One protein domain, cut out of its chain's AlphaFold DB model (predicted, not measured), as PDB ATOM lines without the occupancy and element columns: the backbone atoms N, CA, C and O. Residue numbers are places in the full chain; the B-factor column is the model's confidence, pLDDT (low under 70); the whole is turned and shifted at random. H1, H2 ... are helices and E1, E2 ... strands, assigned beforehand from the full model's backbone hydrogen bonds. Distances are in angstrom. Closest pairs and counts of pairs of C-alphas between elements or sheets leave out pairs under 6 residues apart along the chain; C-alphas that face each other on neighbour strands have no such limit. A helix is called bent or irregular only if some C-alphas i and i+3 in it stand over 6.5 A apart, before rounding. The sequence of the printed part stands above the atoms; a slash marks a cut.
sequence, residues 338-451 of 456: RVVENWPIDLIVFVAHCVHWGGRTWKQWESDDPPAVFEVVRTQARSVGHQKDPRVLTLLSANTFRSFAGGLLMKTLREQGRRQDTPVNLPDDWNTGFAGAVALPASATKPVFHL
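What this domain is: This is residues 338 to 451 of the 456 residues of an uncharacterized protein of Agromyces intestinalis (UniProt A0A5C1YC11). Helices H4 and H5 are nearest the middle, at a steep tilt to each other; H2 runs loosely side by side with H4, the same way, and meets residues 404 to 406 of H5, and H6 leads off at a corner after H5. H1 and H3 lie beyond H2 at one end of the long axis; towards the other end a tiny two-stranded sheet, E1 with E2, packs beside H4 and H5, and the unnamed residues 420 to 447 loop out past it. The 114 printed residues include six named helices and two named strands, in the order H1, H2, H3, H4, E1, H5, H6, E2; the sheet E1 - E2 is antiparallel and the class is mostly helix. The whole is compact, with a radius of gyration of the C-alphas of 14.5 A and spans of 44 by 33 by 20 A.

Where its parts are: H1 is residues 338 to 342, beginning at C-alpha 338 (160.642, 119.461, 176.625). H2, residues 345 to 356, is 16.2 A long, and H3 is residues 362 to 365. H4, residues 373 to 385, measures 18.0 A from C-alpha 373 at (167.072, 103.096, 172.247). E1, residues 392 to 394, comes directly before H5, residues 395 to 406, 18.9 A long. H5 is irregular: C-alphas 402 and 405 are 8.6 A apart. H6, residues 408 to 419, is 16.7 A long. E2, residues 448 to 450, ends at C-alpha 450 (171.921, 92.462, 162.893).

How they stand to each other: H2, H4 and H5 form a bundle, a group of three helices. H2 and H4 only just touch, with 3 pairs of C-alphas within 8 A, the closest those of Cys 354 and Gln 380 at 6.6 A; they run the same way at a shallow tilt of 10 degrees. H5 touches H2 with residues 404 to 406 alone, the closest C-alphas being those of Phe 350 and Ala 405, 5.2 A, opposite ways at a steep tilt of 44 degrees. H4 touches H6 with residues 373 to 374 alone, closest at Val 373 and Leu 409, 6.6 A between C-alphas. H5 and H6 touch only at the corner and are about perpendicular, 89 degrees. H1 and H3 are each close to H2 but not clearly touching it, with closest C-alphas at 7.6 A, Val 339 and Ile 348, and 7.2 A, Val 355 and Trp 362. The closest C-alphas of H4 and E1, Ala 381 and Leu 393, are 6.5 A apart. E1 and E2 have N 393 and O 449 within hydrogen-bond range at 2.8 A. H1, H2 and H6 have every O i to N i+4 pair within range, H4 has 8 of 9 and H5 4 of 8; H3 is too short for such a pair.

The domain as a whole: The two C-alphas farthest apart, Glu 341 and Ala 444, are 46.4 A apart. The printed part has no cut. The link from H6 to E2, 28 residues, is long. The mean pLDDT of the printed part is 70.5, and 51 residues are under 70, among them 416 to 451.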
ATOM      1  N   ARG A 338     161.592 120.587 176.596       94.38
ATOM      2  CA  ARG A 338     160.642 119.461 176.625       94.38
ATOM      3  C   ARG A 338     161.322 118.094 176.733       94.38
ATOM      4  O   ARG A 338     160.850 117.234 177.463       94.38
ATOM      5  N   VAL A 339     162.473 117.915 176.084       96.69
ATOM      6  CA  VAL A 339     163.265 116.679 176.197       96.69
ATOM      7  C   VAL A 339     163.781 116.512 177.624       96.69
ATOM      8  O   VAL A 339     163.632 115.441 178.204       96.69
ATOM      9  N   VAL A 340     164.324 117.574 178.231       96.62
ATOM     10  CA  VAL A 340     164.750 117.519 179.638       96.62
ATOM     11  C   VAL A 340     163.582 117.221 180.565       96.62
ATOM     12  O   VAL A 340     163.757 116.446 181.495       96.62
ATOM     13  N   GLU A 341     162.394 117.766 180.326       95.25
ATOM     14  CA  GLU A 341     161.212 117.537 181.167       95.25
ATOM     15  C   GLU A 341     160.674 116.104 181.052       95.25
ATOM     16  O   GLU A 341     160.383 115.493 182.084       95.25
ATOM     17  N   ASN A 342     160.660 115.522 179.850       95.44
ATOM     18  CA  ASN A 342     159.926 114.281 179.582       95.44
ATOM     19  C   ASN A 342     160.803 113.028 179.471       95.44
ATOM     20  O   ASN A 342     160.335 111.928 179.756       95.44
ATOM     21  N   TRP A 343     162.069 113.150 179.063       97.00
ATOM     22  CA  TRP A 343     162.890 111.976 178.759       97.00
ATOM     23  C   TRP A 343     163.709 111.494 179.971       97.00
ATOM     24  O   TRP A 343     164.060 112.288 180.856       97.00
ATOM     25  N   PRO A 344     164.062 110.193 180.023       96.31
ATOM     26  CA  PRO A 344     165.054 109.670 180.962       96.31
ATOM     27  C   PRO A 344     166.462 110.216 180.674       96.31
ATOM     28  O   PRO A 344     166.877 110.275 179.518       96.31
ATOM     29  N   ILE A 345     167.233 110.539 181.721       97.12
ATOM     30  CA  ILE A 345     168.584 111.125 181.592       97.12
ATOM     31  C   ILE A 345     169.521 110.232 180.766       97.12
ATOM     32  O   ILE A 345     170.171 110.735 179.856       97.12
ATOM     33  N   ASP A 346     169.552 108.919 181.016       95.81
ATOM     34  CA  ASP A 346     170.431 107.997 180.278       95.81
ATOM     35  C   ASP A 346     170.159 108.035 178.762       95.81
ATOM     36  O   ASP A 346     171.093 107.994 177.961       95.81
ATOM     37  N   LEU A 347     168.889 108.164 178.353       96.00
ATOM     38  CA  LEU A 347     168.525 108.293 176.941       96.00
ATOM     39  C   LEU A 347     168.953 109.651 176.375       96.00
ATOM     40  O   LEU A 347     169.473 109.702 175.261       96.00
ATOM     41  N   ILE A 348     168.782 110.736 177.140       97.31
ATOM     42  CA  ILE A 348     169.269 112.067 176.752       97.31
ATOM     43  C   ILE A 348     170.779 112.019 176.505       97.31
ATOM     44  O   ILE A 348     171.232 112.495 175.471       97.31
ATOM     45  N   VAL A 349     171.553 111.410 177.408       96.31
ATOM     46  CA  VAL A 349     173.012 111.268 177.271       96.31
ATOM     47  C   VAL A 349     173.375 110.432 176.043       96.31
ATOM     48  O   VAL A 349     174.238 110.828 175.262       96.31
ATOM     49  N   PHE A 350     172.683 109.313 175.817       94.38
ATOM     50  CA  PHE A 350     172.908 108.461 174.648       94.38
ATOM     51  C   PHE A 350     172.666 109.217 173.329       94.38
ATOM     52  O   PHE A 350     173.465 109.136 172.392       94.38
ATOM     53  N   VAL A 351     171.577 109.989 173.254       95.12
ATOM     54  CA  VAL A 351     171.253 110.814 172.082       95.12
ATOM     55  C   VAL A 351     172.221 111.991 171.952       95.12
ATOM     56  O   VAL A 351     172.665 112.267 170.839       95.12
ATOM     57  N   ALA A 352     172.621 112.635 173.054       95.31
ATOM     58  CA  ALA A 352     173.634 113.693 173.066       95.31
ATOM     59  C   ALA A 352     174.947 113.209 172.437       95.31
ATOM     60  O   ALA A 352     175.515 113.895 171.591       95.31
ATOM     61  N   HIS A 353     175.386 111.998 172.782       92.31
ATOM     62  CA  HIS A 353     176.567 111.374 172.191       92.31
ATOM     63  C   HIS A 353     176.398 111.171 170.677       92.31
ATOM     64  O   HIS A 353     177.258 111.555 169.885       92.31
ATOM     65  N   CYS A 354     175.239 110.673 170.237       90.19
ATOM     66  CA  CYS A 354     174.939 110.547 168.808       90.19
ATOM     67  C   CYS A 354     174.961 111.906 168.078       90.19
ATOM     68  O   CYS A 354     175.494 111.995 166.971       90.19
ATOM     69  N   VAL A 355     174.424 112.968 168.695       91.00
ATOM     70  CA  VAL A 355     174.480 114.350 168.179       91.00
ATOM     71  C   VAL A 355     175.936 114.821 168.069       91.00
ATOM     72  O   VAL A 355     176.317 115.371 167.036       91.00
ATOM     73  N   HIS A 356     176.760 114.574 169.096       88.06
ATOM     74  CA  HIS A 356     178.182 114.942 169.123       88.06
ATOM     75  C   HIS A 356     178.952 114.337 167.940       88.06
ATOM     76  O   HIS A 356     179.744 115.017 167.292       88.06
ATOM     77  N   TRP A 357     178.631 113.090 167.592       82.00
ATOM     78  CA  TRP A 357     179.237 112.339 166.491       82.00
ATOM     79  C   TRP A 357     178.654 112.664 165.099       82.00
ATOM     80  O   TRP A 357     178.814 111.889 164.157       82.00
ATOM     81  N   GLY A 358     177.962 113.798 164.939       81.69
ATOM     82  CA  GLY A 358     177.410 114.225 163.647       81.69
ATOM     83  C   GLY A 358     176.131 113.488 163.238       81.69
ATOM     84  O   GLY A 358     175.811 113.395 162.053       81.69
ATOM     85  N   GLY A 359     175.409 112.939 164.215       84.88
ATOM     86  CA  GLY A 359     174.095 112.342 164.028       84.88
ATOM     87  C   GLY A 359     172.987 113.345 163.714       84.88
ATOM     88  O   GLY A 359     173.213 114.511 163.387       84.88
ATOM     89  N   ARG A 360     171.740 112.884 163.862       89.31
ATOM     90  CA  ARG A 360     170.586 113.790 163.881       89.31
ATOM     91  C   ARG A 360     170.752 114.817 165.000       89.31
ATOM     92  O   ARG A 360     171.123 114.462 166.112       89.31
ATOM     93  N   THR A 361     170.433 116.069 164.701       92.12
ATOM     94  CA  THR A 361     170.408 117.176 165.668       92.12
ATOM     95  C   THR A 361     169.259 117.022 166.662       92.12
ATOM     96  O   THR A 361     168.270 116.345 166.374       92.12
ATOM     97  N   TRP A 362     169.321 117.729 167.793       93.69
ATOM     98  CA  TRP A 362     168.217 117.760 168.757       93.69
ATOM     99  C   TRP A 362     166.881 118.143 168.129       93.69
ATOM    100  O   TRP A 362     165.897 117.467 168.382       93.69
ATOM    101  N   LYS A 363     166.847 119.131 167.225       91.88
ATOM    102  CA  LYS A 363     165.625 119.531 166.503       91.88
ATOM    103  C   LYS A 363     164.963 118.372 165.740       91.88
ATOM    104  O   LYS A 363     163.757 118.385 165.536       91.88
ATOM    105  N   GLN A 364     165.748 117.396 165.289       91.12
ATOM    106  CA  GLN A 364     165.251 116.214 164.576       91.12
ATOM    107  C   GLN A 364     164.853 115.069 165.519       91.12
ATOM    108  O   GLN A 364     164.157 114.157 165.081       91.12
ATOM    109  N   TRP A 365     165.320 115.095 166.768       90.38
ATOM    110  CA  TRP A 365     164.971 114.135 167.819       90.38
ATOM    111  C   TRP A 365     163.804 114.589 168.691       90.38
ATOM    112  O   TRP A 365     163.167 113.769 169.333       90.38
ATOM    113  N   GLU A 366     163.563 115.892 168.763       87.06
ATOM    114  CA  GLU A 366     162.696 116.494 169.760       87.06
ATOM    115  C   GLU A 366     161.212 116.127 169.546       87.06
ATOM    116  O   GLU A 366     160.537 116.656 168.655       87.06
ATOM    117  N   SER A 367     160.701 115.257 170.414       86.75
ATOM    118  CA  SER A 367     159.308 114.798 170.487       86.75
ATOM    119  C   SER A 367     158.819 114.759 171.935       86.75
ATOM    120  O   SER A 367     159.619 114.804 172.874       86.75
ATOM    121  N   ASP A 368     157.498 114.685 172.112       74.81
ATOM    122  CA  ASP A 368     156.890 114.568 173.442       74.81
ATOM    123  C   ASP A 368     157.211 113.205 174.070       74.81
ATOM    124  O   ASP A 368     157.631 113.148 175.228       74.81
ATOM    125  N   ASP A 369     157.142 112.136 173.272       87.88
ATOM    126  CA  ASP A 369     157.519 110.785 173.686       87.88
ATOM    127  C   ASP A 369     159.006 110.497 173.413       87.88
ATOM    128  O   ASP A 369     159.507 110.843 172.335       87.88
ATOM    129  N   PRO A 370     159.731 109.857 174.350       90.25
ATOM    130  CA  PRO A 370     161.104 109.427 174.121       90.25
ATOM    131  C   PRO A 370     161.173 108.293 173.083       90.25
ATOM    132  O   PRO A 370     160.422 107.322 173.199       90.25
ATOM    133  N   PRO A 371     162.102 108.346 172.108       90.62
ATOM    134  CA  PRO A 371     162.304 107.255 171.166       90.62
ATOM    135  C   PRO A 371     162.865 106.018 171.874       90.62
ATOM    136  O   PRO A 371     163.571 106.107 172.886       90.62
ATOM    137  N   ALA A 372     162.621 104.843 171.297       87.38
ATOM    138  CA  ALA A 372     163.266 103.622 171.763       87.38
ATOM    139  C   ALA A 372     164.783 103.681 171.499       87.38
ATOM    140  O   ALA A 372     165.230 104.147 170.451       87.38
ATOM    141  N   VAL A 373     165.600 103.130 172.406       84.75
ATOM    142  CA  VAL A 373     167.072 103.096 172.247       84.75
ATOM    143  C   VAL A 373     167.482 102.450 170.914       84.75
ATOM    144  O   VAL A 373     168.408 102.919 170.252       84.75
ATOM    145  N   PHE A 374     166.765 101.415 170.467       80.88
ATOM    146  CA  PHE A 374     167.024 100.760 169.182       80.88
ATOM    147  C   PHE A 374     166.724 101.642 167.974       80.88
ATOM    148  O   PHE A 374     167.456 101.585 166.984       80.88
ATOM    149  N   GLU A 375     165.705 102.495 168.055       83.31
ATOM    150  CA  GLU A 375     165.421 103.487 167.020       83.31
ATOM    151  C   GLU A 375     166.576 104.488 166.901       83.31
ATOM    152  O   GLU A 375     167.024 104.791 165.788       83.31
ATOM    153  N   VAL A 376     167.116 104.936 168.042       86.88
ATOM    154  CA  VAL A 376     168.287 105.822 168.080       86.88
ATOM    155  C   VAL A 376     169.492 105.161 167.418       86.88
ATOM    156  O   VAL A 376     170.094 105.747 166.515       86.88
ATOM    157  N   VAL A 377     169.799 103.912 167.784       83.06
ATOM    158  CA  VAL A 377     170.916 103.146 167.204       83.06
ATOM    159  C   VAL A 377     170.754 102.959 165.695       83.06
ATOM    160  O   VAL A 377     171.677 103.274 164.943       83.06
ATOM    161  N   ARG A 378     169.585 102.501 165.223       78.12
ATOM    162  CA  ARG A 378     169.312 102.303 163.784       78.12
ATOM    163  C   ARG A 378     169.447 103.606 163.006       78.12
ATOM    164  O   ARG A 378     169.972 103.624 161.893       78.12
ATOM    165  N   THR A 379     168.971 104.703 163.583       82.75
ATOM    166  CA  THR A 379     169.060 106.026 162.967       82.75
ATOM    167  C   THR A 379     170.507 106.495 162.869       82.75
ATOM    168  O   THR A 379     170.924 106.948 161.805       82.75
ATOM    169  N   GLN A 380     171.291 106.341 163.936       82.69
ATOM    170  CA  GLN A 380     172.691 106.750 163.942       82.69
ATOM    171  C   GLN A 380     173.558 105.873 163.029       82.69
ATOM    172  O   GLN A 380     174.442 106.382 162.340       82.69
ATOM    173  N   ALA A 381     173.281 104.568 162.954       76.50
ATOM    174  CA  ALA A 381     173.982 103.637 162.072       76.50
ATOM    175  C   ALA A 381     173.904 104.044 160.591       76.50
ATOM    176  O   ALA A 381     174.907 103.960 159.874       76.50
ATOM    177  N   ARG A 382     172.742 104.556 160.146       72.94
ATOM    178  CA  ARG A 382     172.566 105.118 158.792       72.94
ATOM    179  C   ARG A 382     173.509 106.288 158.540       72.94
ATOM    180  O   ARG A 382     174.075 106.388 157.454       72.94
ATOM    181  N   SER A 383     173.669 107.152 159.539       71.12
ATOM    182  CA  SER A 383     174.454 108.382 159.435       71.12
ATOM    183  C   SER A 383     175.961 108.122 159.428       71.12
ATOM    184  O   SER A 383     176.671 108.722 158.631       71.12
ATOM    185  N   VAL A 384     176.457 107.214 160.278       63.81
ATOM    186  CA  VAL A 384     177.909 107.023 160.491       63.81
ATOM    187  C   VAL A 384     178.531 106.021 159.511       63.81
ATOM    188  O   VAL A 384     179.699 106.147 159.155       63.81
ATOM    189  N   GLY A 385     177.780 105.010 159.065       56.97
ATOM    190  CA  GLY A 385     178.340 103.911 158.268       56.97
ATOM    191  C   GLY A 385     178.070 103.970 156.765       56.97
ATOM    192  O   GLY A 385     178.517 103.068 156.058       56.97
ATOM    193  N   HIS A 386     177.280 104.942 156.282       55.41
ATOM    194  CA  HIS A 386     176.660 104.910 154.943       55.41
ATOM    195  C   HIS A 386     176.056 103.532 154.599       55.41
ATOM    196  O   HIS A 386     176.054 103.096 153.445       55.41
ATOM    197  N   GLN A 387     175.585 102.801 155.615       57.91
ATOM    198  CA  GLN A 387     175.105 101.443 155.420       57.91
ATOM    199  C   GLN A 387     173.734 101.466 154.756       57.91
ATOM    200  O   GLN A 387     172.846 102.217 155.155       57.91
ATOM    201  N   LYS A 388     173.568 100.614 153.739       59.19
ATOM    202  CA  LYS A 388     172.289 100.456 153.038       59.19
ATOM    203  C   LYS A 388     171.220  99.807 153.919       59.19
ATOM    204  O   LYS A 388     170.049 100.123 153.740       59.19
ATOM    205  N   ASP A 389     171.611  98.937 154.859       64.44
ATOM    206  CA  ASP A 389     170.692  98.335 155.829       64.44
ATOM    207  C   ASP A 389     170.968  98.882 157.245       64.44
ATOM    208  O   ASP A 389     172.023  98.617 157.811       64.44
ATOM    209  N   PRO A 390     170.043  99.644 157.839       56.41
ATOM    210  CA  PRO A 390     170.187 100.239 159.171       56.41
ATOM    211  C   PRO A 390     169.990  99.272 160.330       56.41
ATOM    212  O   PRO A 390     170.245  99.630 161.478       56.41
ATOM    213  N   ARG A 391     169.479  98.073 160.045       59.56
ATOM    214  CA  ARG A 391     169.413  96.984 161.020       59.56
ATOM    215  C   ARG A 391     170.778  96.349 161.189       59.56
ATOM    216  O   ARG A 391     170.941  95.507 162.054       59.56
ATOM    217  N   VAL A 392     171.746  96.726 160.365       58.53
ATOM    218  CA  VAL A 392     173.083  96.189 160.395       58.53
ATOM    219  C   VAL A 392     174.026  97.188 161.073       58.53
ATOM    220  O   VAL A 392     174.037  98.371 160.756       58.53
ATOM    221  N   LEU A 393     174.818  96.719 162.037       61.19
ATOM    222  CA  LEU A 393     175.933  97.452 162.626       61.19
ATOM    223  C   LEU A 393     177.247  96.793 162.210       61.19
ATOM    224  O   LEU A 393     177.371  95.567 162.174       61.19
ATOM    225  N   THR A 394     178.275  97.597 161.936       62.44
ATOM    226  CA  THR A 394     179.646  97.060 161.935       62.44
ATOM    227  C   THR A 394     180.066  96.683 163.359       62.44
ATOM    228  O   THR A 394     179.530  97.232 164.322       62.44
ATOM    229  N   LEU A 395     181.077  95.815 163.502       62.84
ATOM    230  CA  LEU A 395     181.699  95.529 164.807       62.84
ATOM    231  C   LEU A 395     182.119  96.807 165.534       62.84
ATOM    232  O   LEU A 395     181.910  96.945 166.735       62.84
ATOM    233  N   LEU A 396     182.703  97.742 164.781       63.97
ATOM    234  CA  LEU A 396     183.172  99.013 165.309       63.97
ATOM    235  C   LEU A 396     182.001  99.828 165.866       63.97
ATOM    236  O   LEU A 396     182.024 100.189 167.034       63.97
ATOM    237  N   SER A 397     180.947 100.029 165.068       67.31
ATOM    238  CA  SER A 397     179.747 100.762 165.489       67.31
ATOM    239  C   SER A 397     179.067 100.108 166.694       67.31
ATOM    240  O   SER A 397     178.672 100.801 167.624       67.31
ATOM    241  N   ALA A 398     178.951  98.778 166.709       70.19
ATOM    242  CA  ALA A 398     178.354  98.052 167.823       70.19
ATOM    243  C   ALA A 398     179.169  98.224 169.114       70.19
ATOM    244  O   ALA A 398     178.600  98.523 170.161       70.19
ATOM    245  N   ASN A 399     180.498  98.097 169.046       68.25
ATOM    246  CA  ASN A 399     181.367  98.329 170.201       68.25
ATOM    247  C   ASN A 399     181.292  99.773 170.703       68.25
ATOM    248  O   ASN A 399     181.262  99.979 171.911       68.25
ATOM    249  N   THR A 400     181.184 100.742 169.795       74.25
ATOM    250  CA  THR A 400     180.965 102.150 170.131       74.25
ATOM    251  C   THR A 400     179.652 102.348 170.899       74.25
ATOM    252  O   THR A 400     179.675 102.829 172.026       74.25
ATOM    253  N   PHE A 401     178.504 101.905 170.372       80.38
ATOM    254  CA  PHE A 401     177.213 102.117 171.048       80.38
ATOM    255  C   PHE A 401     177.090 101.396 172.397       80.38
ATOM    256  O   PHE A 401     176.327 101.828 173.262       80.38
ATOM    257  N   ARG A 402     177.814 100.287 172.601       79.88
ATOM    258  CA  ARG A 402     177.765  99.517 173.855       79.88
ATOM    259  C   ARG A 402     178.304 100.279 175.055       79.88
ATOM    260  O   ARG A 402     177.876  99.977 176.165       79.88
ATOM    261  N   SER A 403     179.237 101.209 174.860       81.06
ATOM    262  CA  SER A 403     179.817 101.978 175.964       81.06
ATOM    263  C   SER A 403     179.003 103.216 176.329       81.06
ATOM    264  O   SER A 403     179.192 103.745 177.422       81.06
ATOM    265  N   PHE A 404     178.081 103.654 175.468       86.12
ATOM    266  CA  PHE A 404     177.377 104.923 175.646       86.12
ATOM    267  C   PHE A 404     176.457 104.920 176.865       86.12
ATOM    268  O   PHE A 404     175.772 103.925 177.142       86.12
ATOM    269  N   ALA A 405     176.406 106.061 177.557       87.75
ATOM    270  CA  ALA A 405     175.489 106.325 178.666       87.75
ATOM    271  C   ALA A 405     175.513 105.211 179.735       87.75
ATOM    272  O   ALA A 405     174.482 104.670 180.148       87.75
ATOM    273  N   GLY A 406     176.717 104.790 180.137       84.19
ATOM    274  CA  GLY A 406     176.899 103.710 181.113       84.19
ATOM    275  C   GLY A 406     176.344 102.358 180.645       84.19
ATOM    276  O   GLY A 406     175.836 101.579 181.460       84.19
ATOM    277  N   GLY A 407     176.393 102.104 179.335       86.06
ATOM    278  CA  GLY A 407     175.932 100.872 178.703       86.06
ATOM    279  C   GLY A 407     174.416 100.756 178.593       86.06
ATOM    280  O   GLY A 407     173.882  99.659 178.776       86.06
ATOM    281  N   LEU A 408     173.712 101.858 178.306       87.81
ATOM    282  CA  LEU A 408     172.249 101.869 178.180       87.81
ATOM    283  C   LEU A 408     171.751 100.788 177.210       87.81
ATOM    284  O   LEU A 408     170.908  99.979 177.588       87.81
ATOM    285  N   LEU A 409     172.344 100.695 176.014       83.12
ATOM    286  CA  LEU A 409     171.995  99.673 175.022       83.12
ATOM    287  C   LEU A 409     172.117  98.248 175.590       83.12
ATOM    288  O   LEU A 409     171.226  97.421 175.410       83.12
ATOM    289  N   MET A 410     173.195  97.968 176.328       80.81
ATOM    290  CA  MET A 410     173.418  96.663 176.957       80.81
ATOM    291  C   MET A 410     172.380  96.357 178.039       80.81
ATOM    292  O   MET A 410     171.923  95.221 178.152       80.81
ATOM    293  N   LYS A 411     171.998  97.357 178.843       84.31
ATOM    294  CA  LYS A 411     170.944  97.210 179.858       84.31
ATOM    295  C   LYS A 411     169.592  96.927 179.198       84.31
ATOM    296  O   LYS A 411     168.906  96.007 179.634       84.31
ATOM    297  N   THR A 412     169.253  97.654 178.131       80.62
ATOM    298  CA  THR A 412     168.011  97.462 177.368       80.62
ATOM    299  C   THR A 412     167.937  96.070 176.743       80.62
ATOM    300  O   THR A 412     166.927  95.392 176.912       80.62
ATOM    301  N   LEU A 413     169.014  95.600 176.104       72.81
ATOM    302  CA  LEU A 413     169.091  94.246 175.535       72.81
ATOM    303  C   LEU A 413     168.896  93.159 176.604       72.81
ATOM    304  O   LEU A 413     168.131  92.218 176.407       72.81
ATOM    305  N   ARG A 414     169.555  93.305 177.763       72.31
ATOM    306  CA  ARG A 414     169.418  92.368 178.892       72.31
ATOM    307  C   ARG A 414     167.994  92.318 179.437       72.31
ATOM    308  O   ARG A 414     167.511  91.243 179.770       72.31
ATOM    309  N   GLU A 415     167.345  93.471 179.554       74.38
ATOM    310  CA  GLU A 415     165.964  93.568 180.028       74.38
ATOM    311  C   GLU A 415     164.973  92.945 179.037       74.38
ATOM    312  O   GLU A 415     164.083  92.208 179.454       74.38
ATOM    313  N   GLN A 416     165.144  93.172 177.732       68.50
ATOM    314  CA  GLN A 416     164.287  92.554 176.719       68.50
ATOM    315  C   GLN A 416     164.413  91.032 176.695       68.50
ATOM    316  O   GLN A 416     163.391  90.352 176.738       68.50
ATOM    317  N   GLY A 417     165.631  90.485 176.703       62.38
ATOM    318  CA  GLY A 417     165.778  89.029 176.712       62.38
ATOM    319  C   GLY A 417     165.228  88.388 177.989       62.38
ATOM    320  O   GLY A 417     164.580  87.349 177.906       62.38
ATOM    321  N   ARG A 418     165.340  89.054 179.155       66.31
ATOM    322  CA  ARG A 418     164.645  88.613 180.381       66.31
ATOM    323  C   ARG A 418     163.127  88.521 180.200       66.31
ATOM    324  O   ARG A 418     162.530  87.563 180.672       66.31
ATOM    325  N   ARG A 419     162.498  89.492 179.527       66.69
ATOM    326  CA  ARG A 419     161.042  89.480 179.264       66.69
ATOM    327  C   ARG A 419     160.617  88.374 178.304       66.69
ATOM    328  O   ARG A 419     159.475  87.937 178.357       66.69
ATOM    329  N   GLN A 420     161.527  87.942 177.442       65.38
ATOM    330  CA  GLN A 420     161.303  86.907 176.434       65.38
ATOM    331  C   GLN A 420     161.740  85.515 176.911       65.38
ATOM    332  O   GLN A 420     161.864  84.610 176.090       65.38
ATOM    333  N   ASP A 421     162.037  85.358 178.208       66.50
ATOM    334  CA  ASP A 421     162.588  84.129 178.801       66.50
ATOM    335  C   ASP A 421     163.788  83.564 178.017       66.50
ATOM    336  O   ASP A 421     164.024  82.362 177.922       66.50
ATOM    337  N   THR A 422     164.551  84.463 177.394       52.53
ATOM    338  CA  THR A 422     165.680  84.120 176.542       52.53
ATOM    339  C   THR A 422     166.956  84.542 177.265       52.53
ATOM    340  O   THR A 422     167.141  85.737 177.537       52.53
ATOM    341  N   PRO A 423     167.858  83.606 177.618       50.75
ATOM    342  CA  PRO A 423     169.116  83.965 178.251       50.75
ATOM    343  C   PRO A 423     169.918  84.856 177.303       50.75
ATOM    344  O   PRO A 423     170.319  84.449 176.214       50.75
ATOM    345  N   VAL A 424     170.157  86.093 177.736       47.81
ATOM    346  CA  VAL A 424     170.981  87.054 177.003       47.81
ATOM    347  C   VAL A 424     172.444  86.664 177.173       47.81
ATOM    348  O   VAL A 424     173.165  87.226 177.997       47.81
ATOM    349  N   ASN A 425     172.886  85.695 176.379       44.88
ATOM    350  CA  ASN A 425     174.300  85.445 176.138       44.88
ATOM    351  C   ASN A 425     174.793  86.497 175.141       44.88
ATOM    352  O   ASN A 425     174.936  86.232 173.954       44.88
ATOM    353  N   LEU A 426     175.015  87.724 175.618       43.31
ATOM    354  CA  LEU A 426     175.855  88.669 174.885       43.31
ATOM    355  C   LEU A 426     177.276  88.147 175.068       43.31
ATOM    356  O   LEU A 426     177.767  88.232 176.195       43.31
ATOM    357  N   PRO A 427     177.913  87.556 174.045       40.88
ATOM    358  CA  PRO A 427     179.193  86.921 174.266       40.88
ATOM    359  C   PRO A 427     180.182  88.025 174.633       40.88
ATOM    360  O   PRO A 427     180.164  89.115 174.040       40.88
ATOM    361  N   ASP A 428     181.049  87.753 175.604       39.56
ATOM    362  CA  ASP A 428     182.168  88.644 175.919       39.56
ATOM    363  C   ASP A 428     183.062  88.865 174.672       39.56
ATOM    364  O   ASP A 428     183.798  89.848 174.588       39.56
ATOM    365  N   ASP A 429     182.902  88.014 173.649       41.25
ATOM    366  CA  ASP A 429     183.662  87.927 172.408       41.25
ATOM    367  C   ASP A 429     182.814  87.663 171.130       41.25
ATOM    368  O   ASP A 429     183.308  87.032 170.209       41.25
ATOM    369  N   TRP A 430     181.562  88.140 171.016       42.88
ATOM    370  CA  TRP A 430     180.702  88.120 169.793       42.88
ATOM    371  C   TRP A 430     180.741  86.874 168.864       42.88
ATOM    372  O   TRP A 430     180.411  86.968 167.679       42.88
ATOM    373  N   ASN A 431     181.092  85.696 169.373       35.78
ATOM    374  CA  ASN A 431     181.114  84.446 168.624       35.78
ATOM    375  C   ASN A 431     180.018  83.547 169.203       35.78
ATOM    376  O   ASN A 431     180.208  82.996 170.280       35.78
ATOM    377  N   THR A 432     178.897  83.409 168.482       37.75
ATOM    378  CA  THR A 432     177.807  82.399 168.590       37.75
ATOM    379  C   THR A 432     176.395  82.976 168.759       37.75
ATOM    380  O   THR A 432     176.191  84.048 169.319       37.75
ATOM    381  N   GLY A 433     175.437  82.276 168.138       38.88
ATOM    382  CA  GLY A 433     174.086  82.747 167.843       38.88
ATOM    383  C   GLY A 433     173.023  82.541 168.929       38.88
ATOM    384  O   GLY A 433     173.180  81.718 169.828       38.88
ATOM    385  N   PHE A 434     171.909  83.251 168.694       35.59
ATOM    386  CA  PHE A 434     170.590  83.302 169.362       35.59
ATOM    387  C   PHE A 434     170.276  84.528 170.255       35.59
ATOM    388  O   PHE A 434     171.154  85.306 170.599       35.59
ATOM    389  N   ALA A 435     168.968  84.778 170.435       37.25
ATOM    390  CA  ALA A 435     168.262  86.024 170.098       37.25
ATOM    391  C   ALA A 435     168.036  87.060 171.227       37.25
ATOM    392  O   ALA A 435     168.059  86.752 172.413       37.25
ATOM    393  N   GLY A 436     167.818  88.309 170.787       37.09
ATOM    394  CA  GLY A 436     167.663  89.560 171.555       37.09
ATOM    395  C   GLY A 436     168.277  90.765 170.808       37.09
ATOM    396  O   GLY A 436     167.799  91.888 170.889       37.09
ATOM    397  N   ALA A 437     169.311  90.488 170.011       44.50
ATOM    398  CA  ALA A 437     169.757  91.178 168.799       44.50
ATOM    399  C   ALA A 437     170.636  90.147 168.072       44.50
ATOM    400  O   ALA A 437     171.637  89.700 168.632       44.50
ATOM    401  N   VAL A 438     170.240  89.657 166.894       41.19
ATOM    402  CA  VAL A 438     170.957  88.530 166.273       41.19
ATOM    403  C   VAL A 438     172.234  89.001 165.569       41.19
ATOM    404  O   VAL A 438     172.212  89.540 164.469       41.19
ATOM    405  N   ALA A 439     173.393  88.705 166.149       43.06
ATOM    406  CA  ALA A 439     174.673  88.763 165.453       43.06
ATOM    407  C   ALA A 439     174.780  87.642 164.392       43.06
ATOM    408  O   ALA A 439     175.358  86.595 164.666       43.06
ATOM    409  N   LEU A 440     174.214  87.812 163.190       39.34
ATOM    410  CA  LEU A 440     174.474  86.891 162.070       39.34
ATOM    411  C   LEU A 440     175.684  87.377 161.262       39.34
ATOM    412  O   LEU A 440     175.550  88.370 160.548       39.34
ATOM    413  N   PRO A 441     176.853  86.711 161.305       37.56
ATOM    414  CA  PRO A 441     177.965  87.088 160.443       37.56
ATOM    415  C   PRO A 441     177.564  86.915 158.970       37.56
ATOM    416  O   PRO A 441     177.397  85.799 158.490       37.56
ATOM    417  N   ALA A 442     177.447  88.025 158.235       39.62
ATOM    418  CA  ALA A 442     177.131  87.999 156.803       39.62
ATOM    419  C   ALA A 442     178.233  87.330 155.952       39.62
ATOM    420  O   ALA A 442     177.988  86.928 154.817       39.62
ATOM    421  N   SER A 443     179.461  87.217 156.477       41.47
ATOM    422  CA  SER A 443     180.543  86.432 155.873       41.47
ATOM    423  C   SER A 443     181.603  86.037 156.906       41.47
ATOM    424  O   SER A 443     181.785  86.727 157.910       41.47
ATOM    425  N   ALA A 444     182.375  84.984 156.615       40.94
ATOM    426  CA  ALA A 444     183.483  84.511 157.454       40.94
ATOM    427  C   ALA A 444     184.654  85.511 157.593       40.94
ATOM    428  O   ALA A 444     185.515  85.331 158.449       40.94
ATOM    429  N   THR A 445     184.719  86.553 156.756       39.53
ATOM    430  CA  THR A 445     185.860  87.488 156.694       39.53
ATOM    431  C   THR A 445     185.524  88.915 157.134       39.53
ATOM    432  O   THR A 445     186.434  89.705 157.382       39.53
ATOM    433  N   LYS A 446     184.235  89.256 157.262       43.03
ATOM    434  CA  LYS A 446     183.742  90.531 157.801       43.03
ATOM    435  C   LYS A 446     182.480  90.267 158.629       43.03
ATOM    436  O   LYS A 446     181.420  90.085 158.027       43.03
ATOM    437  N   PRO A 447     182.567  90.230 159.971       43.53
ATOM    438  CA  PRO A 447     181.388  90.107 160.810       43.53
ATOM    439  C   PRO A 447     180.548  91.384 160.705       43.53
ATOM    440  O   PRO A 447     181.053  92.509 160.732       43.53
ATOM    441  N   VAL A 448     179.254  91.174 160.539       44.34
ATOM    442  CA  VAL A 448     178.216  92.173 160.312       44.34
ATOM    443  C   VAL A 448     177.123  91.829 161.325       44.34
ATOM    444  O   VAL A 448     176.795  90.658 161.455       44.34
ATOM    445  N   PHE A 449     176.624  92.783 162.110       49.25
ATOM    446  CA  PHE A 449     175.730  92.495 163.241       49.25
ATOM    447  C   PHE A 449     174.313  92.936 162.929       49.25
ATOM    448  O   PHE A 449     174.134  94.098 162.591       49.25
ATOM    449  N   HIS A 450     173.313  92.064 163.071       50.00
ATOM    450  CA  HIS A 450     171.921  92.462 162.893       50.00
ATOM    451  C   HIS A 450     171.290  92.831 164.241       50.00
ATOM    452  O   HIS A 450     171.400  92.125 165.241       50.00
ATOM    453  N   LEU A 451     170.607  93.963 164.268       52.22
ATOM    454  CA  LEU A 451     169.853  94.464 165.398       52.22
ATOM    455  C   LEU A 451     168.368  94.265 165.083       52.22
ATOM    456  O   LEU A 451     167.681  95.154 164.575       52.22
TER     457      LEU A 451